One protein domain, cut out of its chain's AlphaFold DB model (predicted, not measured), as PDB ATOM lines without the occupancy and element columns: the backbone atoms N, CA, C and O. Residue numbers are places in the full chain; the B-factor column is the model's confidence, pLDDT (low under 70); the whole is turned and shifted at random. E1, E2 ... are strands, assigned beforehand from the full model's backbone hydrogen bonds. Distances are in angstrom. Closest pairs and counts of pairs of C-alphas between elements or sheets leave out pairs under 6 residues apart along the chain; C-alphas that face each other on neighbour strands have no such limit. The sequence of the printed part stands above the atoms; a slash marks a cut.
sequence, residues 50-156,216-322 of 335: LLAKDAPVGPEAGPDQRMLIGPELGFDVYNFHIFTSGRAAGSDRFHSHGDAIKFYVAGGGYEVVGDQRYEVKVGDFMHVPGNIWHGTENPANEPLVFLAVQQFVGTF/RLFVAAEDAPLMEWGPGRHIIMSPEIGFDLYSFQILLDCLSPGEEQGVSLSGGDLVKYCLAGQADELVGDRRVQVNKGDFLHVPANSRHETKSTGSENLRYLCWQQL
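Overview. This is residues 50 to 156 and 216 to 322 of the 335 residues of the protein "Gentisate 1,2-dioxygenase" of Chloroflexi bacterium (UniProt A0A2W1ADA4). Two sandwiches stand side by side, each a five-strand sheet with a four-strand sheet over one face, and their five-strand sheets meet face to face in the middle with strands crossed. The sheets E3 E8 E5 E6, E1 E2 E9 E4 E7, E10 E11 E18 E13 E16 and E12 E17 E14 E15 make this row of layers, each antiparallel throughout. The printed part has 214 residues, with no named helix and 18 strands, E1 to E18 in order along the chain: the class is all strand. It is compact, with a radius of gyration of the C-alphas of 16.6 A, and rounded, spanning 45 by 37 by 32 A.

Along the chain. Find C-alpha 66 at (226.328, 255.142, 209.554), where E1, residues 66 to 69, begins. Across its sheet follow E2, 80 to 87, 21.7 A long, E9, 144 to 151, 22.0 A, E4, 100 to 106, 18.3 A, and E7, 125 to 128. E2 bends by 52 degrees at residue 84 and E9 by 51 degrees at residue 147. The next sheet holds E3, 91 to 95, E8, 134 to 138, E5, 108 to 113, and E6, 116 to 121. Then look for E10, 232 to 237, E11, 248 to 255, 22.1 A, E18, 314 to 321, 21.5 A, E13, 270 to 276, and E16, 295 to 298. The last sheet holds E12, 260 to 263, E17, 304 to 308, E14, 278 to 283, and E15, 286 to 291. E18 ends at C-alpha 321, (231.368, 249.515, 189.662).

Arrangement. In the strongly twisted first sheet, look between E2 and E9 for N 83 and O 148, 2.9 A apart, within hydrogen-bond range. This sheet and the sheet of E3 are face to face, 9.3 A centre to centre, their strands at 32 degrees. E2 with E9, E3 with E8, E4 with E7 and E5 with E6 form a jelly roll, nested pairs of one long hairpin wound over both sheets. On from there, the sheets of E1 and E10 are face to face at 10.1 A, strands at 51 degrees; the closest C-alphas of E9 and E18 are Val 149 and Trp 319, 7.7 A. E11 and E18, with N 318 and O 251 at 2.8 A, begin the second jelly roll, with E12 and E17, E13 and E16, E14 and E15. Its two sheets are face to face at 9.7 A, strands at 37 degrees; together the four sheets are a stack of sheets, face to face in turn.

Size, cuts and confidence. The C-alphas farthest apart, of Gly 90 and Ser 264, are 48.7 A apart. Residues 157 to 215 are not printed, and C-alphas 156 and 216 are 21.3 A apart across the cut. Of the links printed whole, none is long. Mean pLDDT of the printed part is 94.5, under 70 at residue 156 and residues 264 to 266.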
ATOM      1  N   LEU A  50     230.710 241.658 206.230       98.06
ATOM      2  CA  LEU A  50     230.097 242.404 207.323       98.06
ATOM      3  C   LEU A  50     228.797 241.703 207.704       98.06
ATOM      4  O   LEU A  50     227.910 241.539 206.874       98.06
ATOM      5  N   LEU A  51     228.718 241.287 208.965       97.69
ATOM      6  CA  LEU A  51     227.587 240.539 209.493       97.69
ATOM      7  C   LEU A  51     226.387 241.459 209.728       97.69
ATOM      8  O   LEU A  51     226.562 242.587 210.193       97.69
ATOM      9  N   ALA A  52     225.181 240.932 209.529       95.81
ATOM     10  CA  ALA A  52     223.920 241.642 209.739       95.81
ATOM     11  C   ALA A  52     223.837 242.319 211.118       95.81
ATOM     12  O   ALA A  52     223.454 243.479 211.240       95.81
ATOM     13  N   LYS A  53     224.282 241.626 212.177       94.44
ATOM     14  CA  LYS A  53     224.285 242.157 213.554       94.44
ATOM     15  C   LYS A  53     225.125 243.435 213.721       94.44
ATOM     16  O   LYS A  53     224.868 244.225 214.624       94.44
ATOM     17  N   ASP A  54     226.130 243.621 212.865       94.88
ATOM     18  CA  ASP A  54     227.050 244.759 212.888       94.88
ATOM     19  C   ASP A  54     226.642 245.837 211.860       94.88
ATOM     20  O   ASP A  54     227.255 246.911 211.806       94.88
ATOM     21  N   ALA A  55     225.592 245.569 211.075       92.25
ATOM     22  CA  ALA A  55     225.063 246.393 209.995       92.25
ATOM     23  C   ALA A  55     223.527 246.486 210.071       92.25
ATOM     24  O   ALA A  55     222.849 245.968 209.187       92.25
ATOM     25  N   PRO A  56     222.963 247.124 211.114       90.12
ATOM     26  CA  PRO A  56     221.523 247.343 211.184       90.12
ATOM     27  C   PRO A  56     221.047 248.096 209.938       90.12
ATOM     28  O   PRO A  56     221.620 249.126 209.566       90.12
ATOM     29  N   VAL A  57     220.016 247.553 209.302       89.00
ATOM     30  CA  VAL A  57     219.456 247.983 208.020       89.00
ATOM     31  C   VAL A  57     217.942 247.873 208.136       89.00
ATOM     32  O   VAL A  57     217.369 246.792 208.069       89.00
ATOM     33  N   GLY A  58     217.289 249.011 208.340       88.38
ATOM     34  CA  GLY A  58     215.872 249.048 208.680       88.38
ATOM     35  C   GLY A  58     215.570 250.155 209.685       88.38
ATOM     36  O   GLY A  58     216.399 251.050 209.878       88.38
ATOM     37  N   PRO A  59     214.397 250.117 210.339       88.69
ATOM     38  CA  PRO A  59     214.003 251.125 211.321       88.69
ATOM     39  C   PRO A  59     215.019 251.292 212.461       88.69
ATOM     40  O   PRO A  59     215.233 252.397 212.955       88.69
ATOM     41  N   GLU A  60     215.677 250.204 212.864       90.94
ATOM     42  CA  GLU A  60     216.652 250.164 213.955       90.94
ATOM     43  C   GLU A  60     217.989 250.839 213.622       90.94
ATOM     44  O   GLU A  60     218.744 251.177 214.534       90.94
ATOM     45  N   ALA A  61     218.282 251.072 212.338       91.50
ATOM     46  CA  ALA A  61     219.439 251.869 211.935       91.50
ATOM     47  C   ALA A  61     219.272 253.349 212.324       91.50
ATOM     48  O   ALA A  61     220.264 254.044 212.548       91.50
ATOM     49  N   GLY A  62     218.022 253.811 212.438       92.12
ATOM     50  CA  GLY A  62     217.690 255.201 212.718       92.12
ATOM     51  C   GLY A  62     218.032 256.158 211.564       92.12
ATOM     52  O   GLY A  62     218.474 255.744 210.493       92.12
ATOM     53  N   PRO A  63     217.803 257.468 211.761       92.81
ATOM     54  CA  PRO A  63     217.987 258.482 210.721       92.81
ATOM     55  C   PRO A  63     219.433 258.990 210.592       92.81
ATOM     56  O   PRO A  63     219.731 259.810 209.715       92.81
ATOM     57  N   ASP A  64     220.320 258.558 211.486       93.94
ATOM     58  CA  ASP A  64     221.711 258.984 211.502       93.94
ATOM     59  C   ASP A  64     222.525 258.254 210.442       93.94
ATOM     60  O   ASP A  64     222.301 257.087 210.128       93.94
ATOM     61  N   GLN A  65     223.502 258.965 209.881       94.50
ATOM     62  CA  GLN A  65     224.370 258.378 208.879       94.50
ATOM     63  C   GLN A  65     225.370 257.424 209.537       94.50
ATOM     64  O   GLN A  65     226.160 257.840 210.387       94.50
ATOM     65  N   ARG A  66     225.391 256.169 209.089       95.12
ATOM     66  CA  ARG A  66     226.328 255.142 209.554       95.12
ATOM     67  C   ARG A  66     226.991 254.445 208.380       95.12
ATOM     68  O   ARG A  66     226.332 253.797 207.575       95.12
ATOM     69  N   MET A  67     228.317 254.528 208.335       96.06
ATOM     70  CA  MET A  67     229.094 253.818 207.329       96.06
ATOM     71  C   MET A  67     229.016 252.303 207.531       96.06
ATOM     72  O   MET A  67     229.185 251.820 208.654       96.06
ATOM     73  N   LEU A  68     228.792 251.565 206.444       97.19
ATOM     74  CA  LEU A  68     228.767 250.102 206.426       97.19
ATOM     75  C   LEU A  68     229.967 249.542 205.659       97.19
ATOM     76  O   LEU A  68     230.690 248.695 206.182       97.19
ATOM     77  N   ILE A  69     230.215 250.057 204.454       97.62
ATOM     78  CA  ILE A  69     231.314 249.633 203.582       97.62
ATOM     79  C   ILE A  69     232.102 250.864 203.148       97.62
ATOM     80  O   ILE A  69     231.552 251.775 202.535       97.62
ATOM     81  N   GLY A  70     233.395 250.866 203.462       95.94
ATOM     82  CA  GLY A  70     234.328 251.940 203.138       95.94
ATOM     83  C   GLY A  70     235.758 251.590 203.570       95.94
ATOM     84  O   GLY A  70     235.952 250.708 204.421       95.94
ATOM     85  N   PRO A  71     236.780 252.254 203.003       94.56
ATOM     86  CA  PRO A  71     238.184 251.996 203.321       94.56
ATOM     87  C   PRO A  71     238.526 252.262 204.789       94.56
ATOM     88  O   PRO A  71     239.346 251.561 205.381       94.56
ATOM     89  N   GLU A  72     237.861 253.222 205.424       94.38
ATOM     90  CA  GLU A  72     237.991 253.524 206.844       94.38
ATOM     91  C   GLU A  72     237.568 252.356 207.752       94.38
ATOM     92  O   GLU A  72     238.029 252.288 208.895       94.38
ATOM     93  N   LEU A  73     236.766 251.417 207.235       96.62
ATOM     94  CA  LEU A  73     236.318 250.195 207.911       96.62
ATOM     95  C   LEU A  73     237.101 248.937 207.484       96.62
ATOM     96  O   LEU A  73     236.733 247.825 207.876       96.62
ATOM     97  N   GLY A  74     238.166 249.103 206.694       96.75
ATOM     98  CA  GLY A  74     239.074 248.029 206.281       96.75
ATOM     99  C   GLY A  74     238.692 247.296 204.992       96.75
ATOM    100  O   GLY A  74     239.334 246.301 204.655       96.75
ATOM    101  N   PHE A  75     237.663 247.759 204.279       96.81
ATOM    102  CA  PHE A  75     237.283 247.222 202.966       96.81
ATOM    103  C   PHE A  75     238.202 247.759 201.872       96.81
ATOM    104  O   PHE A  75     238.549 248.938 201.881       96.81
ATOM    105  N   ASP A  76     238.574 246.918 200.910       94.06
ATOM    106  CA  ASP A  76     239.476 247.285 199.808       94.06
ATOM    107  C   ASP A  76     238.711 247.920 198.634       94.06
ATOM    108  O   ASP A  76     238.758 247.429 197.513       94.06
ATOM    109  N   VAL A  77     237.932 248.967 198.924       91.75
ATOM    110  CA  VAL A  77     237.044 249.650 197.966       91.75
ATOM    111  C   VAL A  77     237.593 251.031 197.588       91.75
ATOM    112  O   VAL A  77     238.167 251.742 198.433       91.75
ATOM    113  N   TYR A  78     237.430 251.420 196.318       89.06
ATOM    114  CA  TYR A  78     238.049 252.638 195.767       89.06
ATOM    115  C   TYR A  78     237.098 253.612 195.072       89.06
ATOM    116  O   TYR A  78     237.531 254.725 194.778       89.06
ATOM    117  N   ASN A  79     235.845 253.243 194.798       87.38
ATOM    118  CA  ASN A  79     234.954 254.092 194.000       87.38
ATOM    119  C   ASN A  79     233.709 254.603 194.743       87.38
ATOM    120  O   ASN A  79     233.242 255.703 194.442       87.38
ATOM    121  N   PHE A  80     233.171 253.846 195.699       92.50
ATOM    122  CA  PHE A  80     231.991 254.239 196.468       92.50
ATOM    123  C   PHE A  80     232.047 253.754 197.915       92.50
ATOM    124  O   PHE A  80     232.757 252.809 198.259       92.50
ATOM    125  N   HIS A  81     231.227 254.381 198.754       94.06
ATOM    126  CA  HIS A  81     230.857 253.854 200.064       94.06
ATOM    127  C   HIS A  81     229.399 253.416 200.097       94.06
ATOM    128  O   HIS A  81     228.578 253.906 199.321       94.06
ATOM    129  N   ILE A  82     229.077 252.539 201.049       97.06
ATOM    130  CA  ILE A  82     227.700 252.181 201.397       97.06
ATOM    131  C   ILE A  82     227.440 252.543 202.852       97.06
ATOM    132  O   ILE A  82     228.226 252.195 203.736       97.06
ATOM    133  N   PHE A  83     226.321 253.212 203.102       97.19
ATOM    134  CA  PHE A  83     225.906 253.647 204.430       97.19
ATOM    135  C   PHE A  83     224.389 253.604 204.581       97.19
ATOM    136  O   PHE A  83     223.650 253.741 203.608       97.19
ATOM    137  N   THR A  84     223.917 253.474 205.815       97.50
ATOM    138  CA  THR A  84     222.536 253.824 206.154       97.50
ATOM    139  C   THR A  84     222.458 255.293 206.521       97.50
ATOM    140  O   THR A  84     223.405 255.865 207.061       97.50
ATOM    141  N   SER A  85     221.349 255.926 206.176       96.69
ATOM    142  CA  SER A  85     220.983 257.271 206.609       96.69
ATOM    143  C   SER A  85     219.470 257.397 206.480       96.69
ATOM    144  O   SER A  85     218.794 256.509 205.967       96.69
ATOM    145  N   GLY A  86     218.906 258.485 206.962       96.50
ATOM    146  CA  GLY A  86     217.465 258.645 206.964       96.50
ATOM    147  C   GLY A  86     217.077 260.033 207.402       96.50
ATOM    148  O   GLY A  86     217.944 260.885 207.497       96.50
ATOM    149  N   ARG A  87     215.809 260.287 207.694       97.38
ATOM    150  CA  ARG A  87     215.351 261.554 208.273       97.38
ATOM    151  C   ARG A  87     214.504 261.262 209.497       97.38
ATOM    152  O   ARG A  87     213.615 260.413 209.456       97.38
ATOM    153  N   ALA A  88     214.787 261.971 210.586       96.69
ATOM    154  CA  ALA A  88     213.938 261.936 211.767       96.69
ATOM    155  C   ALA A  88     212.543 262.482 211.422       96.69
ATOM    156  O   ALA A  88     212.377 263.164 210.406       96.69
ATOM    157  N   ALA A  89     211.566 262.190 212.276       95.50
ATOM    158  CA  ALA A  89     210.214 262.713 212.140       95.50
ATOM    159  C   ALA A  89     210.212 264.245 211.994       95.50
ATOM    160  O   ALA A  89     210.899 264.941 212.746       95.50
ATOM    161  N   GLY A  90     209.456 264.757 211.022       95.75
ATOM    162  CA  GLY A  90     209.322 266.191 210.748       95.75
ATOM    163  C   GLY A  90     210.620 266.908 210.354       95.75
ATOM    164  O   GLY A  90     210.735 268.105 210.607       95.75
ATOM    165  N   SER A  91     211.609 266.201 209.797       97.38
ATOM    166  CA  SER A  91     212.915 266.780 209.444       97.38
ATOM    167  C   SER A  91     213.264 266.623 207.969       97.38
ATOM    168  O   SER A  91     212.818 265.692 207.296       97.38
ATOM    169  N   ASP A  92     214.143 267.499 207.497       97.44
ATOM    170  CA  ASP A  92     214.747 267.439 206.175       97.44
ATOM    171  C   ASP A  92     216.275 267.607 206.247       97.44
ATOM    172  O   ASP A  92     216.862 267.870 207.304       97.44
ATOM    173  N   ARG A  93     216.947 267.334 205.127       96.50
ATOM    174  CA  ARG A  93     218.367 267.644 204.936       96.50
ATOM    175  C   ARG A  93     218.645 267.785 203.451       96.50
ATOM    176  O   ARG A  93     218.382 266.842 202.706       96.50
ATOM    177  N   PHE A  94     219.247 268.910 203.078       96.44
ATOM    178  CA  PHE A  94     219.623 269.216 201.706       96.44
ATOM    179  C   PHE A  94     221.117 269.498 201.562       96.44
ATOM    180  O   PHE A  94     221.727 270.119 202.437       96.44
ATOM    181  N   HIS A  95     221.694 269.055 200.447       94.81
ATOM    182  CA  HIS A  95     223.095 269.270 200.084       94.81
ATOM    183  C   HIS A  95     223.329 268.928 198.597       94.81
ATOM    184  O   HIS A  95     222.408 268.559 197.872       94.81
ATOM    185  N   SER A  96     224.582 269.026 198.143       92.62
ATOM    186  CA  SER A  96     225.044 268.507 196.847       92.62
ATOM    187  C   SER A  96     226.303 267.665 197.044       92.62
ATOM    188  O   SER A  96     227.136 267.980 197.894       92.62
ATOM    189  N   HIS A  97     226.465 266.604 196.254       91.44
ATOM    190  CA  HIS A  97     227.661 265.749 196.222       91.44
ATOM    191  C   HIS A  97     227.722 264.964 194.901       91.44
ATOM    192  O   HIS A  97     226.891 265.199 194.032       91.44
ATOM    193  N   GLY A  98     228.679 264.041 194.739       89.44
ATOM    194  CA  GLY A  98     228.756 263.134 193.578       89.44
ATOM    195  C   GLY A  98     227.563 262.175 193.448       89.44
ATOM    196  O   GLY A  98     226.630 262.249 194.243       89.44
ATOM    197  N   ASP A  99     227.591 261.281 192.457       90.94
ATOM    198  CA  ASP A  99     226.487 260.346 192.188       90.94
ATOM    199  C   ASP A  99     226.135 259.511 193.432       90.94
ATOM    200  O   ASP A  99     227.021 258.999 194.128       90.94
ATOM    201  N   ALA A 100     224.838 259.348 193.698       95.38
ATOM    202  CA  ALA A 100     224.339 258.474 194.752       95.38
ATOM    203  C   ALA A 100     223.072 257.730 194.323       95.38
ATOM    204  O   ALA A 100     222.283 258.225 193.523       95.38
ATOM    205  N   ILE A 101     222.851 256.547 194.892       97.69
ATOM    206  CA  ILE A 101     221.581 255.827 194.772       97.69
ATOM    207  C   ILE A 101     221.105 255.434 196.165       97.69
ATOM    208  O   ILE A 101     221.893 254.947 196.975       97.69
ATOM    209  N   LYS A 102     219.814 255.628 196.429       98.12
ATOM    210  CA  LYS A 102     219.120 255.265 197.666       98.12
ATOM    211  C   LYS A 102     218.156 254.112 197.405       98.12
ATOM    212  O   LYS A 102     217.469 254.112 196.389       98.12
ATOM    213  N   PHE A 103     218.086 253.176 198.341       98.38
ATOM    214  CA  PHE A 103     217.061 252.142 198.445       98.38
ATOM    215  C   PHE A 103     216.342 252.323 199.783       98.38
ATOM    216  O   PHE A 103     216.978 252.246 200.840       98.38
ATOM    217  N   TYR A 104     215.046 252.624 199.756       98.31
ATOM    218  CA  TYR A 104     214.289 252.949 200.968       98.31
ATOM    219  C   TYR A 104     213.886 251.673 201.706       98.31
ATOM    220  O   TYR A 104     213.263 250.780 201.135       98.31
ATOM    221  N   VAL A 105     214.245 251.588 202.988       96.94
ATOM    222  CA  VAL A 105     214.102 250.366 203.800       96.94
ATOM    223  C   VAL A 105     213.155 250.529 204.988       96.94
ATOM    224  O   VAL A 105     212.691 249.527 205.524       96.94
ATOM    225  N   ALA A 106     212.842 251.763 205.398       97.06
ATOM    226  CA  ALA A 106     211.833 252.044 206.419       97.06
ATOM    227  C   ALA A 106     211.201 253.432 206.238       97.06
ATOM    228  O   ALA A 106     211.872 254.367 205.798       97.06
ATOM    229  N   GLY A 107     209.935 253.564 206.639       96.19
ATOM    230  CA  GLY A 107     209.174 254.810 206.554       96.19
ATOM    231  C   GLY A 107     208.891 255.261 205.116       96.19
ATOM    232  O   GLY A 107     209.053 254.508 204.153       96.19
ATOM    233  N   GLY A 108     208.456 256.510 204.985       96.38
ATOM    234  CA  GLY A 108     208.149 257.145 203.707       96.38
ATOM    235  C   GLY A 108     208.177 258.664 203.822       96.38
ATOM    236  O   GLY A 108     208.166 259.221 204.921       96.38
ATOM    237  N   GLY A 109     208.291 259.340 202.689       97.56
ATOM    238  CA  GLY A 109     208.476 260.784 202.657       97.56
ATOM    239  C   GLY A 109     208.664 261.275 201.237       97.56
ATOM    240  O   GLY A 109     208.067 260.736 200.306       97.56
ATOM    241  N   TYR A 110     209.504 262.289 201.074       98.56
ATOM    242  CA  TYR A 110     209.782 262.855 199.767       98.56
ATOM    243  C   TYR A 110     211.274 262.991 199.519       98.56
ATOM    244  O   TYR A 110     212.031 263.371 200.407       98.56
ATOM    245  N   GLU A 111     211.688 262.726 198.289       98.50
ATOM    246  CA  GLU A 111     213.005 263.107 197.808       98.50
ATOM    247  C   GLU A 111     212.858 264.239 196.794       98.50
ATOM    248  O   GLU A 111     212.115 264.132 195.816       98.50
ATOM    249  N   VAL A 112     213.598 265.315 197.024       98.38
ATOM    250  CA  VAL A 112     213.702 266.459 196.128       98.38
ATOM    251  C   VAL A 112     215.056 266.398 195.430       98.38
ATOM    252  O   VAL A 112     216.085 266.351 196.097       98.38
ATOM    253  N   VAL A 113     215.068 266.423 194.100       97.50
ATOM    254  CA  VAL A 113     216.280 266.432 193.270       97.50
ATOM    255  C   VAL A 113     216.124 267.528 192.223       97.50
ATOM    256  O   VAL A 113     215.305 267.418 191.312       97.50
ATOM    257  N   GLY A 114     216.894 268.608 192.358       95.56
ATOM    258  CA  GLY A 114     216.727 269.800 191.531       95.56
ATOM    259  C   GLY A 114     215.351 270.435 191.743       95.56
ATOM    260  O   GLY A 114     215.023 270.862 192.846       95.56
ATOM    261  N   ASP A 115     214.563 270.504 190.674       95.00
ATOM    262  CA  ASP A 115     213.187 271.011 190.654       95.00
ATOM    263  C   ASP A 115     212.125 269.902 190.772       95.00
ATOM    264  O   ASP A 115     210.927 270.189 190.821       95.00
ATOM    265  N   GLN A 116     212.545 268.637 190.839       97.12
ATOM    266  CA  GLN A 116     211.654 267.483 190.894       97.12
ATOM    267  C   GLN A 116     211.491 266.992 192.334       97.12
ATOM    268  O   GLN A 116     212.454 266.941 193.098       97.12
ATOM    269  N   ARG A 117     210.270 266.594 192.703       97.88
ATOM    270  CA  ARG A 117     209.932 266.050 194.025       97.88
ATOM    271  C   ARG A 117     209.157 264.749 193.868       97.88
ATOM    272  O   ARG A 117     208.119 264.729 193.210       97.88
ATOM    273  N   TYR A 118     209.650 263.690 194.495       98.31
ATOM    274  CA  TYR A 118     209.115 262.335 194.404       98.31
ATOM    275  C   TYR A 118     208.644 261.876 195.772       98.31
ATOM    276  O   TYR A 118     209.370 262.040 196.747       98.31
ATOM    277  N   GLU A 119     207.449 261.298 195.849       98.38
ATOM    278  CA  GLU A 119     207.068 260.502 197.014       98.38
ATOM    279  C   GLU A 119     207.867 259.198 196.997       98.38
ATOM    280  O   GLU A 119     208.000 258.570 195.948       98.38
ATOM    281  N   VAL A 120     208.424 258.825 198.145       98.44
ATOM    282  CA  VAL A 120     209.261 257.633 198.295       98.44
ATOM    283  C   VAL A 120     208.738 256.770 199.433       98.44
ATOM    284  O   VAL A 120     208.404 257.270 200.513       98.44
ATOM    285  N   LYS A 121     208.683 255.463 199.192       97.56
ATOM    286  CA  LYS A 121     208.248 254.439 200.148       97.56
ATOM    287  C   LYS A 121     209.231 253.273 200.176       97.56
ATOM    288  O   LYS A 121     210.106 253.144 199.322       97.56
ATOM    289  N   VAL A 122     209.075 252.403 201.170       97.94
ATOM    290  CA  VAL A 122     209.861 251.168 201.291       97.94
ATOM    291  C   VAL A 122     209.835 250.373 199.984       97.94
ATOM    292  O   VAL A 122     208.770 250.118 199.425       97.94
ATOM    293  N   GLY A 123     211.016 249.954 199.531       97.75
ATOM    294  CA  GLY A 123     211.205 249.204 198.290       97.75
ATOM    295  C   GLY A 123     211.543 250.070 197.076       97.75
ATOM    296  O   GLY A 123     212.045 249.534 196.090       97.75
ATOM    297  N   ASP A 124     211.321 251.383 197.141       98.69
ATOM    298  CA  ASP A 124     211.665 252.275 196.039       98.69
ATOM    299  C   ASP A 124     213.178 252.490 195.938       98.69
ATOM    300  O   ASP A 124     213.923 252.442 196.927       98.69
ATOM    301  N   PHE A 125     213.618 252.824 194.728       98.62
ATOM    302  CA  PHE A 125     214.972 253.272 194.454       98.62
ATOM    303  C   PHE A 125     214.975 254.707 193.937       98.62
ATOM    304  O   PHE A 125     214.142 255.100 193.118       98.62
ATOM    305  N   MET A 126     215.984 255.470 194.352       98.19
ATOM    306  CA  MET A 126     216.211 256.834 193.890       98.19
ATOM    307  C   MET A 126     217.668 257.054 193.497       98.19
ATOM    308  O   MET A 126     218.562 256.935 194.327       98.19
ATOM    309  N   HIS A 127     217.895 257.443 192.253       97.81
ATOM    310  CA  HIS A 127     219.146 257.979 191.751       97.81
ATOM    311  C   HIS A 127     219.195 259.494 191.972       97.81
ATOM    312  O   HIS A 127     218.329 260.239 191.520       97.81
ATOM    313  N   VAL A 128     220.256 259.938 192.638       96.62
ATOM    314  CA  VAL A 128     220.611 261.338 192.841       96.62
ATOM    315  C   VAL A 128     221.851 261.637 191.989       96.62
ATOM    316  O   VAL A 128     222.951 261.213 192.363       96.62
ATOM    317  N   PRO A 129     221.704 262.349 190.857       93.56
ATOM    318  CA  PRO A 129     222.828 262.650 189.985       93.56
ATOM    319  C   PRO A 129     223.827 263.594 190.653       93.56
ATOM    320  O   PRO A 129     223.467 264.475 191.445       93.56
ATOM    321  N   GLY A 130     225.096 263.438 190.293       90.69
ATOM    322  CA  GLY A 130     226.186 264.220 190.844       90.69
ATOM    323  C   GLY A 130     226.033 265.725 190.617       90.69
ATOM    324  O   GLY A 130     225.671 266.197 189.542       90.69
ATOM    325  N   ASN A 131     226.392 266.488 191.648       89.69
ATOM    326  CA  ASN A 131     226.395 267.948 191.714       89.69
ATOM    327  C   ASN A 131     225.021 268.616 191.537       89.69
ATOM    328  O   ASN A 131     224.960 269.823 191.311       89.69
ATOM    329  N   ILE A 132     223.927 267.871 191.699       93.12
ATOM    330  CA  ILE A 132     222.575 268.433 191.768       93.12
ATOM    331  C   ILE A 132     222.208 268.689 193.234       93.12
ATOM    332  O   ILE A 132     222.476 267.856 194.101       93.12
ATOM    333  N   TRP A 133     221.614 269.854 193.517       96.81
ATOM    334  CA  TRP A 133     221.036 270.153 194.831       96.81
ATOM    335  C   TRP A 133     219.864 269.219 195.100       96.81
ATOM    336  O   TRP A 133     218.949 269.122 194.282       96.81
ATOM    337  N   HIS A 134     219.894 268.522 196.226       97.44
ATOM    338  CA  HIS A 134     218.887 267.526 196.557       97.44
ATOM    339  C   HIS A 134     218.704 267.406 198.066       97.44
ATOM    340  O   HIS A 134     219.542 267.868 198.843       97.44
ATOM    341  N   GLY A 135     217.620 266.760 198.484       97.56
ATOM    342  CA  GLY A 135     217.354 266.472 199.883       97.56
ATOM    343  C   GLY A 135     216.231 265.469 200.089       97.56
ATOM    344  O   GLY A 135     215.389 265.257 199.221       97.56
ATOM    345  N   THR A 136     216.231 264.859 201.271       98.38
ATOM    346  CA  THR A 136     215.140 263.993 201.731       98.38
ATOM    347  C   THR A 136     214.323 264.756 202.762       98.38
ATOM    348  O   THR A 136     214.892 265.294 203.714       98.38
ATOM    349  N   GLU A 137     213.008 264.755 202.607       98.38
ATOM    350  CA  GLU A 137     212.029 265.335 203.519       98.38
ATOM    351  C   GLU A 137     211.225 264.205 204.168       98.38
ATOM    352  O   GLU A 137     210.676 263.342 203.479       98.38
ATOM    353  N   ASN A 138     211.111 264.218 205.493       97.94
ATOM    354  CA  ASN A 138     210.237 263.307 206.218       97.94
ATOM    355  C   ASN A 138     209.177 264.098 206.998       97.94
ATOM    356  O   ASN A 138     209.462 264.575 208.098       97.94
ATOM    357  N   PRO A 139     207.954 264.235 206.458       96.81
ATOM    358  CA  PRO A 139     206.853 264.899 207.151       96.81
ATOM    359  C   PRO A 139     206.128 263.985 208.151       96.81
ATOM    360  O   PRO A 139     205.231 264.454 208.850       96.81
ATOM    361  N   ALA A 140     206.456 262.691 208.197       95.12
ATOM    362  CA  ALA A 140     205.792 261.723 209.057       95.12
ATOM    363  C   ALA A 140     206.307 261.784 210.506       95.12
ATOM    364  O   ALA A 140     207.304 262.435 210.825       95.12
ATOM    365  N   ASN A 141     205.613 261.059 211.387       93.44
ATOM    366  CA  ASN A 141     205.938 260.962 212.814       93.44
ATOM    367  C   ASN A 141     206.898 259.804 213.141       93.44
ATOM    368  O   ASN A 141     207.293 259.632 214.293       93.44
ATOM    369  N   GLU A 142     207.264 259.007 212.140       93.38
ATOM    370  CA  GLU A 142     208.213 257.900 212.232       93.38
ATOM    371  C   GLU A 142     209.466 258.207 211.401       93.38
ATOM    372  O   GLU A 142     209.389 258.998 210.458       93.38
ATOM    373  N   PRO A 143     210.639 257.645 211.738       95.12
ATOM    374  CA  PRO A 143     211.839 257.863 210.946       95.12
ATOM    375  C   PRO A 143     211.727 257.203 209.567       95.12
ATOM    376  O   PRO A 143     211.309 256.054 209.436       95.12
ATOM    377  N   LEU A 144     212.192 257.921 208.551       97.69
ATOM    378  CA  LEU A 144     212.481 257.380 207.228       97.69
ATOM    379  C   LEU A 144     213.932 256.906 207.223       97.69
ATOM    380  O   LEU A 144     214.798 257.652 207.677       97.69
ATOM    381  N   VAL A 145     214.211 255.717 206.688       97.88
ATOM    382  CA  VAL A 145     215.567 255.159 206.560       97.88
ATOM    383  C   VAL A 145     215.783 254.602 205.157       97.88
ATOM    384  O   VAL A 145     214.931 253.907 204.601       97.88
ATOM    385  N   PHE A 146     216.957 254.873 204.600       98.12
ATOM    386  CA  PHE A 146     217.427 254.326 203.337       98.12
ATOM    387  C   PHE A 146     218.846 253.771 203.464       98.12
ATOM    388  O   PHE A 146     219.674 254.236 204.254       98.12
ATOM    389  N   LEU A 147     219.135 252.785 202.625       97.38
ATOM    390  CA  LEU A 147     220.488 252.369 202.304       97.38
ATOM    391  C   LEU A 147     220.965 253.199 201.113       97.38
ATOM    392  O   LEU A 147     220.273 253.272 200.100       97.38
ATOM    393  N   ALA A 148     222.125 253.831 201.228       96.38
ATOM    394  CA  ALA A 148     222.699 254.640 200.166       96.38
ATOM    395  C   ALA A 148     224.065 254.112 199.753       96.38
ATOM    396  O   ALA A 148     224.903 253.771 200.589       96.38
ATOM    397  N   VAL A 149     224.289 254.117 198.446       95.88
ATOM    398  CA  VAL A 149     225.617 254.064 197.844       95.88
ATOM    399  C   VAL A 149     225.940 255.451 197.310       95.88
ATOM    400  O   VAL A 149     225.078 256.119 196.737       95.88
ATOM    401  N   GLN A 150     227.166 255.908 197.508       94.38
ATOM    402  CA  GLN A 150     227.592 257.209 197.007       94.38
ATOM    403  C   GLN A 150     229.038 257.128 196.542       94.38
ATOM    404  O   GLN A 150     229.900 256.555 197.209       94.38
ATOM    405  N   GLN A 151     229.281 257.744 195.393       91.69
ATOM    406  CA  GLN A 151     230.598 257.898 194.804       91.69
ATOM    407  C   GLN A 151     231.527 258.687 195.735       91.69
ATOM    408  O   GLN A 151     231.131 259.703 196.318       91.69
ATOM    409  N   PHE A 152     232.791 258.276 195.824       88.19
ATOM    410  CA  PHE A 152     233.792 259.066 196.530       88.19
ATOM    411  C   PHE A 152     233.963 260.454 195.908       88.19
ATOM    412  O   PHE A 152     233.993 260.651 194.690       88.19
ATOM    413  N   VAL A 153     234.098 261.454 196.777       80.62
ATOM    414  CA  VAL A 153     234.397 262.819 196.348       80.62
ATOM    415  C   VAL A 153     235.766 262.826 195.668       80.62
ATOM    416  O   VAL A 153     236.734 262.290 196.201       80.62
ATOM    417  N   GLY A 154     235.848 263.439 194.485       72.25
ATOM    418  CA  GLY A 154     237.082 263.497 193.696       72.25
ATOM    419  C   GLY A 154     237.280 262.333 192.719       72.25
ATOM    420  O   GLY A 154     238.281 262.318 192.002       72.25
ATOM    421  N   THR A 155     236.343 261.383 192.623       75.19
ATOM    422  CA  THR A 155     236.353 260.393 191.536       75.19
ATOM    423  C   THR A 155     235.990 261.048 190.201       75.19
ATOM    424  O   THR A 155     235.015 261.794 190.104       75.19
ATOM    425  N   PHE A 156     236.798 260.793 189.168       69.19
ATOM    426  CA  PHE A 156     236.636 261.410 187.852       69.19
ATOM    427  C   PHE A 156     235.485 260.792 187.053       69.19
ATOM    428  O   PHE A 156     235.297 259.577 187.039       69.19
ATOM    429  N   ARG A 216     216.534 259.540 184.137       97.31
ATOM    430  CA  ARG A 216     215.694 258.780 185.065       97.31
ATOM    431  C   ARG A 216     216.268 258.920 186.473       97.31
ATOM    432  O   ARG A 216     217.480 258.805 186.670       97.31
ATOM    433  N   LEU A 217     215.379 259.175 187.427       97.44
ATOM    434  CA  LEU A 217     215.724 259.374 188.835       97.44
ATOM    435  C   LEU A 217     215.096 258.306 189.730       97.44
ATOM    436  O   LEU A 217     215.714 257.875 190.687       97.44
ATOM    437  N   PHE A 218     213.903 257.818 189.405       98.12
ATOM    438  CA  PHE A 218     213.098 257.019 190.325       98.12
ATOM    439  C   PHE A 218     212.702 255.667 189.721       98.12
ATOM    440  O   PHE A 218     212.407 255.581 188.525       98.12
ATOM    441  N   VAL A 219     212.700 254.623 190.554       98.50
ATOM    442  CA  VAL A 219     212.111 253.307 190.258       98.50
ATOM    443  C   VAL A 219     211.206 252.940 191.424       98.50
ATOM    444  O   VAL A 219     211.678 252.835 192.558       98.50
ATOM    445  N   ALA A 220     209.919 252.748 191.141       98.31
ATOM    446  CA  ALA A 220     208.957 252.336 192.149       98.31
ATOM    447  C   ALA A 220     209.178 250.869 192.544       98.31
ATOM    448  O   ALA A 220     209.605 250.050 191.729       98.31
ATOM    449  N   ALA A 221     208.819 250.513 193.776       97.38
ATOM    450  CA  ALA A 221     208.920 249.143 194.280       97.38
ATOM    451  C   ALA A 221     208.187 248.111 193.393       97.38
ATOM    452  O   ALA A 221     208.639 246.979 193.256       97.38
ATOM    453  N   GLU A 222     207.072 248.503 192.769       97.12
ATOM    454  CA  GLU A 222     206.293 247.653 191.855       97.12
ATOM    455  C   GLU A 222     206.990 247.390 190.511       97.12
ATOM    456  O   GLU A 222     206.778 246.338 189.912       97.12
ATOM    457  N   ASP A 223     207.872 248.296 190.076       97.50
ATOM    458  CA  ASP A 223     208.693 248.126 188.872       97.50
ATOM    459  C   ASP A 223     209.954 247.286 189.148       97.50
ATOM    460  O   ASP A 223     210.590 246.780 188.220       97.50
ATOM    461  N   ALA A 224     210.321 247.129 190.425       97.25
ATOM    462  CA  ALA A 224     211.456 246.333 190.881       97.25
ATOM    463  C   ALA A 224     211.078 245.375 192.031       97.25
ATOM    464  O   ALA A 224     211.607 245.508 193.140       97.25
ATOM    465  N   PRO A 225     210.194 244.382 191.801       97.00
ATOM    466  CA  PRO A 225     209.719 243.470 192.839       97.00
ATOM    467  C   PRO A 225     210.796 242.431 193.203       97.00
ATOM    468  O   PRO A 225     210.749 241.264 192.807       97.00
ATOM    469  N   LEU A 226     211.786 242.864 193.993       97.06
ATOM    470  CA  LEU A 226     213.030 242.133 194.290       97.06
ATOM    471  C   LEU A 226     212.808 240.705 194.810       97.06
ATOM    472  O   LEU A 226     213.631 239.817 194.585       97.06
ATOM    473  N   MET A 227     211.707 240.486 195.528       96.88
ATOM    474  CA  MET A 227     211.376 239.193 196.127       96.88
ATOM    475  C   MET A 227     210.634 238.249 195.171       96.88
ATOM    476  O   MET A 227     210.654 237.035 195.388       96.88
ATOM    477  N   GLU A 228     210.035 238.781 194.105       96.75
ATOM    478  CA  GLU A 228     209.220 238.038 193.137       96.75
ATOM    479  C   GLU A 228     210.011 237.639 191.890       96.75
ATOM    480  O   GLU A 228     209.732 236.602 191.288       96.75
ATOM    481  N   TRP A 229     211.031 238.418 191.515       97.19
ATOM    482  CA  TRP A 229     211.884 238.095 190.373       97.19
ATOM    483  C   TRP A 229     212.510 236.698 190.488       97.19
ATOM    484  O   TRP A 229     213.019 236.296 191.537       97.19
ATOM    485  N   GLY A 230     212.457 235.932 189.398       96.00
ATOM    486  CA  GLY A 230     213.020 234.581 189.331       96.00
ATOM    487  C   GLY A 230     214.556 234.559 189.291       96.00
ATOM    488  O   GLY A 230     215.186 235.621 189.290       96.00
ATOM    489  N   PRO A 231     215.164 233.359 189.233       96.19
ATOM    490  CA  PRO A 231     216.606 233.193 189.055       96.19
ATOM    491  C   PRO A 231     217.150 233.974 187.854       96.19
ATOM    492  O   PRO A 231     216.476 234.115 186.832       96.19
ATOM    493  N   GLY A 232     218.372 234.479 187.992       95.31
ATOM    494  CA  GLY A 232     219.043 235.320 187.008       95.31
ATOM    495  C   GLY A 232     219.407 236.705 187.538       95.31
ATOM    496  O   GLY A 232     219.211 237.032 188.711       95.31
ATOM    497  N   ARG A 233     219.963 237.514 186.634       95.31
ATOM    498  CA  ARG A 233     220.401 238.888 186.890       95.31
ATOM    499  C   ARG A 233     219.379 239.882 186.352       95.31
ATOM    500  O   ARG A 233     219.064 239.853 185.164       95.31
ATOM    501  N   HIS A 234     218.937 240.802 187.204       97.12
ATOM    502  CA  HIS A 234     217.937 241.822 186.877       97.12
ATOM    503  C   HIS A 234     218.511 243.214 187.116       97.12
ATOM    504  O   HIS A 234     218.961 243.521 188.216       97.12
ATOM    505  N   ILE A 235     218.520 244.059 186.091       96.94
ATOM    506  CA  ILE A 235     219.046 245.426 186.182       96.94
ATOM    507  C   ILE A 235     217.969 246.335 186.780       96.94
ATOM    508  O   ILE A 235     216.846 246.362 186.284       96.94
ATOM    509  N   ILE A 236     218.327 247.097 187.817       97.94
ATOM    510  CA  ILE A 236     217.414 248.023 188.506       97.94
ATOM    511  C   ILE A 236     217.716 249.466 188.098       97.94
ATOM    512  O   ILE A 236     216.825 250.197 187.671       97.94
ATOM    513  N   MET A 237     218.985 249.875 188.192       97.69
ATOM    514  CA  MET A 237     219.445 251.217 187.820       97.69
ATOM    515  C   MET A 237     220.795 251.144 187.122       97.69
ATOM    516  O   MET A 237     221.791 250.742 187.726       97.69
ATOM    517  N   SER A 238     220.831 251.563 185.861       95.69
ATOM    518  CA  SER A 238     222.037 251.560 185.035       95.69
ATOM    519  C   SER A 238     221.941 252.590 183.899       95.69
ATOM    520  O   SER A 238     220.838 253.041 183.550       95.69
ATOM    521  N   PRO A 239     223.072 253.009 183.308       93.75
ATOM    522  CA  PRO A 239     223.049 254.020 182.258       93.75
ATOM    523  C   PRO A 239     222.337 253.551 180.983       93.75
ATOM    524  O   PRO A 239     221.649 254.341 180.333       93.75
ATOM    525  N   GLU A 240     222.412 252.264 180.643       93.12
ATOM    526  CA  GLU A 240     221.757 251.699 179.463       93.12
ATOM    527  C   GLU A 240     220.227 251.665 179.549       93.12
ATOM    528  O   GLU A 240     219.580 251.488 178.516       93.12
ATOM    529  N   ILE A 241     219.633 251.870 180.727       95.88
ATOM    530  CA  ILE A 241     218.177 252.006 180.880       95.88
ATOM    531  C   ILE A 241     217.739 253.440 181.203       95.88
ATOM    532  O   ILE A 241     216.563 253.653 181.489       95.88
ATOM    533  N   GLY A 242     218.645 254.419 181.127       96.56
ATOM    534  CA  GLY A 242     218.303 255.844 181.118       96.56
ATOM    535  C   GLY A 242     218.659 256.646 182.373       96.56
ATOM    536  O   GLY A 242     218.232 257.794 182.496       96.56
ATOM    537  N   PHE A 243     219.418 256.074 183.310       96.75
ATOM    538  CA  PHE A 243     219.903 256.792 184.496       96.75
ATOM    539  C   PHE A 243     221.207 257.531 184.190       96.75
ATOM    540  O   PHE A 243     222.108 256.954 183.589       96.75
ATOM    541  N   ASP A 244     221.358 258.777 184.645       93.88
ATOM    542  CA  ASP A 244     222.581 259.583 184.451       93.88
ATOM    543  C   ASP A 244     223.739 259.160 185.388       93.88
ATOM    544  O   ASP A 244     224.318 259.982 186.086       93.88
ATOM    545  N   LEU A 245     224.049 257.860 185.435       91.31
ATOM    546  CA  LEU A 245     225.042 257.239 186.323       91.31
ATOM    547  C   LEU A 245     226.379 256.997 185.617       91.31
ATOM    548  O   LEU A 245     226.404 256.473 184.495       91.31
ATOM    549  N   TYR A 246     227.497 257.300 186.287       88.94
ATOM    550  CA  TYR A 246     228.843 257.150 185.707       88.94
ATOM    551  C   TYR A 246     229.782 256.203 186.442       88.94
ATOM    552  O   TYR A 246     230.731 255.717 185.828       88.94
ATOM    553  N   SER A 247     229.547 255.936 187.722       87.12
ATOM    554  CA  SER A 247     230.509 255.228 188.573       87.12
ATOM    555  C   SER A 247     230.086 253.803 188.932       87.12
ATOM    556  O   SER A 247     230.936 252.910 188.987       87.12
ATOM    557  N   PHE A 248     228.795 253.559 189.146       91.81
ATOM    558  CA  PHE A 248     228.261 252.253 189.536       91.81
ATOM    559  C   PHE A 248     226.809 252.058 189.071       91.81
ATOM    560  O   PHE A 248     226.139 253.006 188.663       91.81
ATOM    561  N   GLN A 249     226.340 250.813 189.136       94.19
ATOM    562  CA  GLN A 249     224.983 250.376 188.804       94.19
ATOM    563  C   GLN A 249     224.391 249.503 189.915       94.19
ATOM    564  O   GLN A 249     225.134 248.968 190.745       94.19
ATOM    565  N   ILE A 250     223.066 249.330 189.894       96.88
ATOM    566  CA  ILE A 250     222.338 248.425 190.791       96.88
ATOM    567  C   ILE A 250     221.655 247.315 190.007       96.88
ATOM    568  O   ILE A 250     220.951 247.561 189.023       96.88
ATOM    569  N   LEU A 251     221.826 246.095 190.504       96.75
ATOM    570  CA  LEU A 251     221.182 244.895 189.993       96.75
ATOM    571  C   LEU A 251     220.759 243.967 191.137       96.75
ATOM    572  O   LEU A 251     221.286 244.056 192.246       96.75
ATOM    573  N   LEU A 252     219.821 243.070 190.852       98.12
ATOM    574  CA  LEU A 252     219.520 241.909 191.680       98.12
ATOM    575  C   LEU A 252     220.160 240.674 191.041       98.12
ATOM    576  O   LEU A 252     219.883 240.386 189.877       98.12
ATOM    577  N   ASP A 253     220.945 239.924 191.809       96.88
ATOM    578  CA  ASP A 253     221.332 238.558 191.447       96.88
ATOM    579  C   ASP A 253     220.484 237.563 192.248       96.88
ATOM    580  O   ASP A 253     220.432 237.623 193.480       96.88
ATOM    581  N   CYS A 254     219.810 236.650 191.546       97.75
ATOM    582  CA  CYS A 254     219.005 235.586 192.136       97.75
ATOM    583  C   CYS A 254     219.506 234.209 191.700       97.75
ATOM    584  O   CYS A 254     219.603 233.941 190.505       97.75
ATOM    585  N   LEU A 255     219.726 233.314 192.661       97.56
ATOM    586  CA  LEU A 255     220.128 231.929 192.418       97.56
ATOM    587  C   LEU A 255     219.097 230.971 192.994       97.56
ATOM    588  O   LEU A 255     218.565 231.192 194.087       97.56
ATOM    589  N   SER A 256     218.866 229.880 192.275       97.88
ATOM    590  CA  SER A 256     218.041 228.778 192.760       97.88
ATOM    591  C   SER A 256     218.740 228.051 193.924       97.88
ATOM    592  O   SER A 256     219.969 228.101 194.045       97.88
ATOM    593  N   PRO A 257     218.003 227.338 194.792       97.69
ATOM    594  CA  PRO A 257     218.596 226.478 195.813       97.69
ATOM    595  C   PRO A 257     219.601 225.485 195.215       97.69
ATOM    596  O   PRO A 257     219.289 224.777 194.258       97.69
ATOM    597  N   GLY A 258     220.807 225.424 195.784       95.56
ATOM    598  CA  GLY A 258     221.874 224.523 195.336       95.56
ATOM    599  C   GLY A 258     222.601 224.942 194.052       95.56
ATOM    600  O   GLY A 258     223.554 224.267 193.666       95.56
ATOM    601  N   GLU A 259     222.183 226.033 193.404       96.44
ATOM    602  CA  GLU A 259     222.856 226.578 192.226       96.44
ATOM    603  C   GLU A 259     224.209 227.196 192.598       96.44
ATOM    604  O   GLU A 259     224.390 227.756 193.685       96.44
ATOM    605  N   GLU A 260     225.162 227.099 191.676       94.44
ATOM    606  CA  GLU A 260     226.498 227.663 191.806       94.44
ATOM    607  C   GLU A 260     226.809 228.512 190.574       94.44
ATOM    608  O   GLU A 260     226.594 228.085 189.440       94.44
ATOM    609  N   GLN A 261     227.321 229.718 190.805       92.44
ATOM    610  CA  GLN A 261     227.784 230.620 189.757       92.44
ATOM    611  C   GLN A 261     229.170 231.152 190.111       92.44
ATOM    612  O   GLN A 261     229.510 231.311 191.282       92.44
ATOM    613  N   GLY A 262     229.956 231.506 189.103       83.38
ATOM    614  CA  GLY A 262     231.273 232.079 189.320       83.38
ATOM    615  C   GLY A 262     231.763 232.841 188.111       83.38
ATOM    616  O   GLY A 262     231.393 232.544 186.974       83.38
ATOM    617  N   VAL A 263     232.619 233.824 188.364       76.75
ATOM    618  CA  VAL A 263     233.398 234.478 187.315       76.75
ATOM    619  C   VAL A 263     234.867 234.426 187.688       76.75
ATOM    620  O   VAL A 263     235.248 234.590 188.851       76.75
ATOM    621  N   SER A 264     235.705 234.218 186.677       64.50
ATOM    622  CA  SER A 264     237.149 234.136 186.876       64.50
ATOM    623  C   SER A 264     237.707 235.419 187.499       64.50
ATOM    624  O   SER A 264     238.601 235.322 188.333       64.50
ATOM    625  N   LEU A 265     237.170 236.597 187.140       64.88
ATOM    626  CA  LEU A 265     237.557 237.916 187.661       64.88
ATOM    627  C   LEU A 265     236.381 238.913 187.592       64.88
ATOM    628  O   LEU A 265     235.645 238.932 186.603       64.88
ATOM    629  N   SER A 266     236.225 239.775 188.603       68.94
ATOM    630  CA  SER A 266     235.375 240.975 188.530       68.94
ATOM    631  C   SER A 266     236.128 242.142 187.878       68.94
ATOM    632  O   SER A 266     237.274 242.411 188.219       68.94
ATOM    633  N   GLY A 267     235.494 242.882 186.962       71.56
ATOM    634  CA  GLY A 267     236.122 244.058 186.335       71.56
ATOM    635  C   GLY A 267     236.251 245.291 187.247       71.56
ATOM    636  O   GLY A 267     236.977 246.220 186.909       71.56
ATOM    637  N   GLY A 268     235.556 245.318 188.389       86.44
ATOM    638  CA  GLY A 268     235.510 246.440 189.330       86.44
ATOM    639  C   GLY A 268     234.964 246.015 190.696       86.44
ATOM    640  O   GLY A 268     234.626 244.840 190.880       86.44
ATOM    641  N   ASP A 269     234.886 246.957 191.638       92.00
ATOM    642  CA  ASP A 269     234.328 246.724 192.973       92.00
ATOM    643  C   ASP A 269     232.860 246.270 192.887       92.00
ATOM    644  O   ASP A 269     232.044 246.852 192.166       92.00
ATOM    645  N   LEU A 270     232.515 245.228 193.642       94.56
ATOM    646  CA  LEU A 270     231.148 244.731 193.785       94.56
ATOM    647  C   LEU A 270     230.832 244.582 195.270       94.56
ATOM    648  O   LEU A 270     231.566 243.929 196.006       94.56
ATOM    649  N   VAL A 271     229.713 245.144 195.710       97.12
ATOM    650  CA  VAL A 271     229.160 244.855 197.033       97.12
ATOM    651  C   VAL A 271     227.799 244.204 196.878       97.12
ATOM    652  O   VAL A 271     226.964 244.687 196.119       97.12
ATOM    653  N   LYS A 272     227.577 243.123 197.619       97.56
ATOM    654  CA  LYS A 272     226.317 242.388 197.688       97.56
ATOM    655  C   LYS A 272     225.713 242.544 199.078       97.56
ATOM    656  O   LYS A 272     226.414 242.340 200.065       97.56
ATOM    657  N   TYR A 273     224.428 242.852 199.160       98.31
ATOM    658  CA  TYR A 273     223.630 242.771 200.382       98.31
ATOM    659  C   TYR A 273     222.661 241.592 200.271       98.31
ATOM    660  O   TYR A 273     221.865 241.533 199.330       98.31
ATOM    661  N   CYS A 274     222.756 240.633 201.194       98.06
ATOM    662  CA  CYS A 274     221.948 239.414 201.169       98.06
ATOM    663  C   CYS A 274     220.511 239.709 201.611       98.06
ATOM    664  O   CYS A 274     220.222 239.812 202.803       98.06
ATOM    665  N   LEU A 275     219.595 239.837 200.655       97.31
ATOM    666  CA  LEU A 275     218.179 240.091 200.927       97.31
ATOM    667  C   LEU A 275     217.467 238.844 201.471       97.31
ATOM    668  O   LEU A 275     216.605 238.955 202.348       97.31
ATOM    669  N   ALA A 276     217.819 237.666 200.951       97.62
ATOM    670  CA  ALA A 276     217.228 236.382 201.324       97.62
ATOM    671  C   ALA A 276     218.144 235.206 200.966       97.62
ATOM    672  O   ALA A 276     218.991 235.322 200.079       97.62
ATOM    673  N   GLY A 277     217.936 234.073 201.639       97.06
ATOM    674  CA  GLY A 277     218.735 232.867 201.462       97.06
ATOM    675  C   GLY A 277     220.074 232.878 202.203       97.06
ATOM    676  O   GLY A 277     220.334 233.690 203.098       97.06
ATOM    677  N   GLN A 278     220.900 231.893 201.855       97.94
ATOM    678  CA  GLN A 278     222.223 231.643 202.426       97.94
ATOM    679  C   GLN A 278     223.168 231.189 201.318       97.94
ATOM    680  O   GLN A 278     222.740 230.515 200.372       97.94
ATOM    681  N   ALA A 279     224.440 231.552 201.442       97.94
ATOM    682  CA  ALA A 279     225.446 231.227 200.448       97.94
ATOM    683  C   ALA A 279     226.791 230.856 201.066       97.94
ATOM    684  O   ALA A 279     227.196 231.392 202.098       97.94
ATOM    685  N   ASP A 280     227.511 229.993 200.361       97.88
ATOM    686  CA  ASP A 280     228.951 229.847 200.493       97.88
ATOM    687  C   ASP A 280     229.631 230.674 199.393       97.88
ATOM    688  O   ASP A 280     229.431 230.418 198.204       97.88
ATOM    689  N   GLU A 281     230.397 231.689 199.783       97.12
ATOM    690  CA  GLU A 281     231.028 232.644 198.869       97.12
ATOM    691  C   GLU A 281     232.546 232.491 198.921       97.12
ATOM    692  O   GLU A 281     233.166 232.626 199.978       97.12
ATOM    693  N   LEU A 282     233.156 232.238 197.766       96.12
ATOM    694  CA  LEU A 282     234.596 232.330 197.566       96.12
ATOM    695  C   LEU A 282     234.917 233.708 196.987       96.12
ATOM    696  O   LEU A 282     234.379 234.066 195.947       96.12
ATOM    697  N   VAL A 283     235.822 234.457 197.615       95.12
ATOM    698  CA  VAL A 283     236.365 235.725 197.106       95.12
ATOM    699  C   VAL A 283     237.885 235.676 197.215       95.12
ATOM    700  O   VAL A 283     238.441 235.612 198.312       95.12
ATOM    701  N   GLY A 284     238.565 235.678 196.070       91.75
ATOM    702  CA  GLY A 284     239.992 235.381 195.987       91.75
ATOM    703  C   GLY A 284     240.280 233.964 196.488       91.75
ATOM    704  O   GLY A 284     239.869 232.980 195.873       91.75
ATOM    705  N   ASP A 285     240.981 233.870 197.612       90.94
ATOM    706  CA  ASP A 285     241.317 232.638 198.331       90.94
ATOM    707  C   ASP A 285     240.462 232.417 199.592       90.94
ATOM    708  O   ASP A 285     240.614 231.409 200.288       90.94
ATOM    709  N   ARG A 286     239.547 233.343 199.902       94.88
ATOM    710  CA  ARG A 286     238.764 233.330 201.139       94.88
ATOM    711  C   ARG A 286     237.366 232.806 200.902       94.88
ATOM    712  O   ARG A 286     236.640 233.334 200.068       94.88
ATOM    713  N   ARG A 287     236.970 231.823 201.703       96.38
ATOM    714  CA  ARG A 287     235.617 231.270 201.715       96.38
ATOM    715  C   ARG A 287     234.858 231.750 202.950       96.38
ATOM    716  O   ARG A 287     235.389 231.653 204.058       96.38
ATOM    717  N   VAL A 288     233.655 232.287 202.765       97.44
ATOM    718  CA  VAL A 288     232.806 232.817 203.843       97.44
ATOM    719  C   VAL A 288     231.358 232.371 203.672       97.44
ATOM    720  O   VAL A 288     230.849 232.286 202.560       97.44
ATOM    721  N   GLN A 289     230.689 232.108 204.793       97.94
ATOM    722  CA  GLN A 289     229.249 231.867 204.815       97.94
ATOM    723  C   GLN A 289     228.521 233.199 204.934       97.94
ATOM    724  O   GLN A 289     228.763 233.948 205.880       97.94
ATOM    725  N   VAL A 290     227.629 233.474 203.990       98.12
ATOM    726  CA  VAL A 290     226.837 234.701 203.932       98.12
ATOM    727  C   VAL A 290     225.385 234.360 204.221       98.12
ATOM    728  O   VAL A 290     224.812 233.451 203.620       98.12
ATOM    729  N   ASN A 291     224.786 235.100 205.147       97.62
ATOM    730  CA  ASN A 291     223.391 234.943 205.542       97.62
ATOM    731  C   ASN A 291     222.595 236.196 205.193       97.62
ATOM    732  O   ASN A 291     223.165 237.266 204.981       97.62
ATOM    733  N   LYS A 292     221.266 236.081 205.187       97.38
ATOM    734  CA  LYS A 292     220.367 237.236 205.107       97.38
ATOM    735  C   LYS A 292     220.811 238.367 206.048       97.38
ATOM    736  O   LYS A 292     221.032 238.143 207.237       97.38
ATOM    737  N   GLY A 293     220.875 239.581 205.509       96.75
ATOM    738  CA  GLY A 293     221.296 240.797 206.202       96.75
ATOM    739  C   GLY A 293     222.803 241.074 206.136       96.75
ATOM    740  O   GLY A 293     223.230 242.180 206.459       96.75
ATOM    741  N   ASP A 294     223.620 240.106 205.721       98.38
ATOM    742  CA  ASP A 294     225.060 240.312 205.594       98.38
ATOM    743  C   ASP A 294     225.404 241.116 204.331       98.38
ATOM    744  O   ASP A 294     224.722 241.044 203.302       98.38
ATOM    745  N   PHE A 295     226.528 241.828 204.394       98.44
ATOM    746  CA  PHE A 295     227.176 242.440 203.240       98.44
ATOM    747  C   PHE A 295     228.447 241.676 202.871       98.44
ATOM    748  O   PHE A 295     229.267 241.356 203.738       98.44
ATOM    749  N   LEU A 296     228.650 241.460 201.575       97.62
ATOM    750  CA  LEU A 296     229.869 240.904 201.000       97.62
ATOM    751  C   LEU A 296     230.489 241.915 200.030       97.62
ATOM    752  O   LEU A 296     229.833 242.340 199.085       97.62
ATOM    753  N   HIS A 297     231.753 242.272 200.229       97.19
ATOM    754  CA  HIS A 297     232.556 243.037 199.276       97.19
ATOM    755  C   HIS A 297     233.457 242.090 198.484       97.19
ATOM    756  O   HIS A 297     234.197 241.287 199.047       97.19
ATOM    757  N   VAL A 298     233.382 242.210 197.166       95.25
ATOM    758  CA  VAL A 298     234.247 241.562 196.189       95.25
ATOM    759  C   VAL A 298     235.130 242.659 195.590       95.25
ATOM    760  O   VAL A 298     234.629 243.468 194.801       95.25
ATOM    761  N   PRO A 299     236.423 242.715 195.955       93.19
ATOM    762  CA  PRO A 299     237.333 243.710 195.409       93.19
ATOM    763  C   PRO A 299     237.458 243.582 193.892       93.19
ATOM    764  O   PRO A 299     237.338 242.485 193.330       93.19
ATOM    765  N   ALA A 300     237.750 244.697 193.230       89.50
ATOM    766  CA  ALA A 300     238.068 244.696 191.809       89.50
ATOM    767  C   ALA A 300     239.177 243.680 191.465       89.50
ATOM    768  O   ALA A 300     240.127 243.490 192.225       89.50
ATOM    769  N   ASN A 301     239.063 243.037 190.302       86.88
ATOM    770  CA  ASN A 301     239.992 242.016 189.804       86.88
ATOM    771  C   ASN A 301     240.156 240.798 190.731       86.88
ATOM    772  O   ASN A 301     241.189 240.130 190.701       86.88
ATOM    773  N   SER A 302     239.145 240.485 191.543       90.06
ATOM    774  CA  SER A 302     239.136 239.274 192.369       90.06
ATOM    775  C   SER A 302     238.279 238.183 191.728       90.06
ATOM    776  O   SER A 302     237.163 238.439 191.260       90.06
ATOM    777  N   ARG A 303     238.778 236.940 191.738       92.38
ATOM    778  CA  ARG A 303     237.955 235.752 191.461       92.38
ATOM    779  C   ARG A 303     236.846 235.674 192.498       92.38
ATOM    780  O   ARG A 303     237.117 235.899 193.679       92.38
ATOM    781  N   HIS A 304     235.635 235.320 192.083       94.19
ATOM    782  CA  HIS A 304     234.591 235.001 193.044       94.19
ATOM    783  C   HIS A 304     233.592 233.968 192.534       94.19
ATOM    784  O   HIS A 304     233.292 233.900 191.340       94.19
ATOM    785  N   GLU A 305     233.078 233.176 193.470       95.62
ATOM    786  CA  GLU A 305     232.109 232.109 193.236       95.62
ATOM    787  C   GLU A 305     231.072 232.132 194.351       95.62
ATOM    788  O   GLU A 305     231.413 232.265 195.525       95.62
ATOM    789  N   THR A 306     229.812 231.990 193.975       96.12
ATOM    790  CA  THR A 306     228.670 231.956 194.876       96.12
ATOM    791  C   THR A 306     227.997 230.609 194.731       96.12
ATOM    792  O   THR A 306     227.556 230.257 193.638       96.12
ATOM    793  N   LYS A 307     227.843 229.895 195.840       97.19
ATOM    794  CA  LYS A 307     227.026 228.690 195.912       97.19
ATOM    795  C   LYS A 307     225.857 228.913 196.857       97.19
ATOM    796  O   LYS A 307     226.066 229.172 198.039       97.19
ATOM    797  N   SER A 308     224.638 228.775 196.352       97.69
ATOM    798  CA  SER A 308     223.430 228.804 197.177       97.69
ATOM    799  C   SER A 308     223.375 227.558 198.065       97.69
ATOM    800  O   SER A 308     223.447 226.430 197.573       97.69
ATOM    801  N   THR A 309     223.276 227.748 199.380       97.31
ATOM    802  CA  THR A 309     223.269 226.654 200.373       97.31
ATOM    803  C   THR A 309     221.920 226.483 201.075       97.31
ATOM    804  O   THR A 309     221.705 225.472 201.744       97.31
ATOM    805  N   GLY A 310     221.011 227.447 200.915       93.00
ATOM    806  CA  GLY A 310     219.672 227.429 201.502       93.00
ATOM    807  C   GLY A 310     218.641 226.623 200.704       93.00
ATOM    808  O   GLY A 310     218.924 226.072 199.643       93.00
ATOM    809  N   SER A 311     217.414 226.572 201.232       94.19
ATOM    810  CA  SER A 311     216.246 225.947 200.582       94.19
ATOM    811  C   SER A 311     215.351 226.940 199.830       94.19
ATOM    812  O   SER A 311     214.504 226.523 199.044       94.19
ATOM    813  N   GLU A 312     215.541 228.239 200.056       96.44
ATOM    814  CA  GLU A 312     214.910 229.324 199.302       96.44
ATOM    815  C   GLU A 312     215.880 229.907 198.266       96.44
ATOM    816  O   GLU A 312     217.089 229.667 198.327       96.44
ATOM    817  N   ASN A 313     215.355 230.694 197.324       97.75
ATOM    818  CA  ASN A 313     216.193 231.431 196.383       97.75
ATOM    819  C   ASN A 313     217.131 232.381 197.139       97.75
ATOM    820  O   ASN A 313     216.690 233.182 197.966       97.75
ATOM    821  N   LEU A 314     218.415 232.333 196.799       98.44
ATOM    822  CA  LEU A 314     219.404 233.296 197.265       98.44
ATOM    823  C   LEU A 314     219.228 234.597 196.484       98.44
ATOM    824  O   LEU A 314     219.170 234.566 195.254       98.44
ATOM    825  N   ARG A 315     219.159 235.733 197.183       98.38
ATOM    826  CA  ARG A 315     218.924 237.051 196.575       98.38
ATOM    827  C   ARG A 315     219.924 238.073 197.075       98.38
ATOM    828  O   ARG A 315     219.959 238.372 198.268       98.38
ATOM    829  N   TYR A 316     220.662 238.672 196.151       98.25
ATOM    830  CA  TYR A 316     221.574 239.766 196.441       98.25
ATOM    831  C   TYR A 316     221.139 241.050 195.762       98.25
ATOM    832  O   TYR A 316     221.013 241.086 194.540       98.25
ATOM    833  N   LEU A 317     220.994 242.114 196.550       98.12
ATOM    834  CA  LEU A 317     221.057 243.468 196.015       98.12
ATOM    835  C   LEU A 317     222.528 243.823 195.803       98.12
ATOM    836  O   LEU A 317     223.314 243.791 196.752       98.12
ATOM    837  N   CYS A 318     222.903 244.132 194.569       97.38
ATOM    838  CA  CYS A 318     224.290 244.305 194.165       97.38
ATOM    839  C   CYS A 318     224.550 245.738 193.703       97.38
ATOM    840  O   CYS A 318     223.881 246.229 192.794       97.38
ATOM    841  N   TRP A 319     225.585 246.360 194.264       96.19
ATOM    842  CA  TRP A 319     226.187 247.589 193.753       96.19
ATOM    843  C   TRP A 319     227.483 247.240 193.053       96.19
ATOM    844  O   TRP A 319     228.407 246.718 193.679       96.19
ATOM    845  N   GLN A 320     227.548 247.523 191.760       94.06
ATOM    846  CA  GLN A 320     228.685 247.149 190.936       94.06
ATOM    847  C   GLN A 320     229.291 248.383 190.287       94.06
ATOM    848  O   GLN A 320     228.592 249.150 189.627       94.06
ATOM    849  N   GLN A 321     230.601 248.550 190.431       91.56
ATOM    850  CA  GLN A 321     231.368 249.515 189.662       91.56
ATOM    851  C   GLN A 321     231.189 249.259 188.159       91.56
ATOM    852  O   GLN A 321     231.324 248.126 187.689       91.56
ATOM    853  N   LEU A 322     230.909 250.315 187.394       88.38
ATOM    854  CA  LEU A 322     230.768 250.193 185.945       88.38
ATOM    855  C   LEU A 322     232.121 249.821 185.306       88.38
ATOM    856  O   LEU A 322     233.141 250.436 185.646       88.38
TER     857      LEU A 322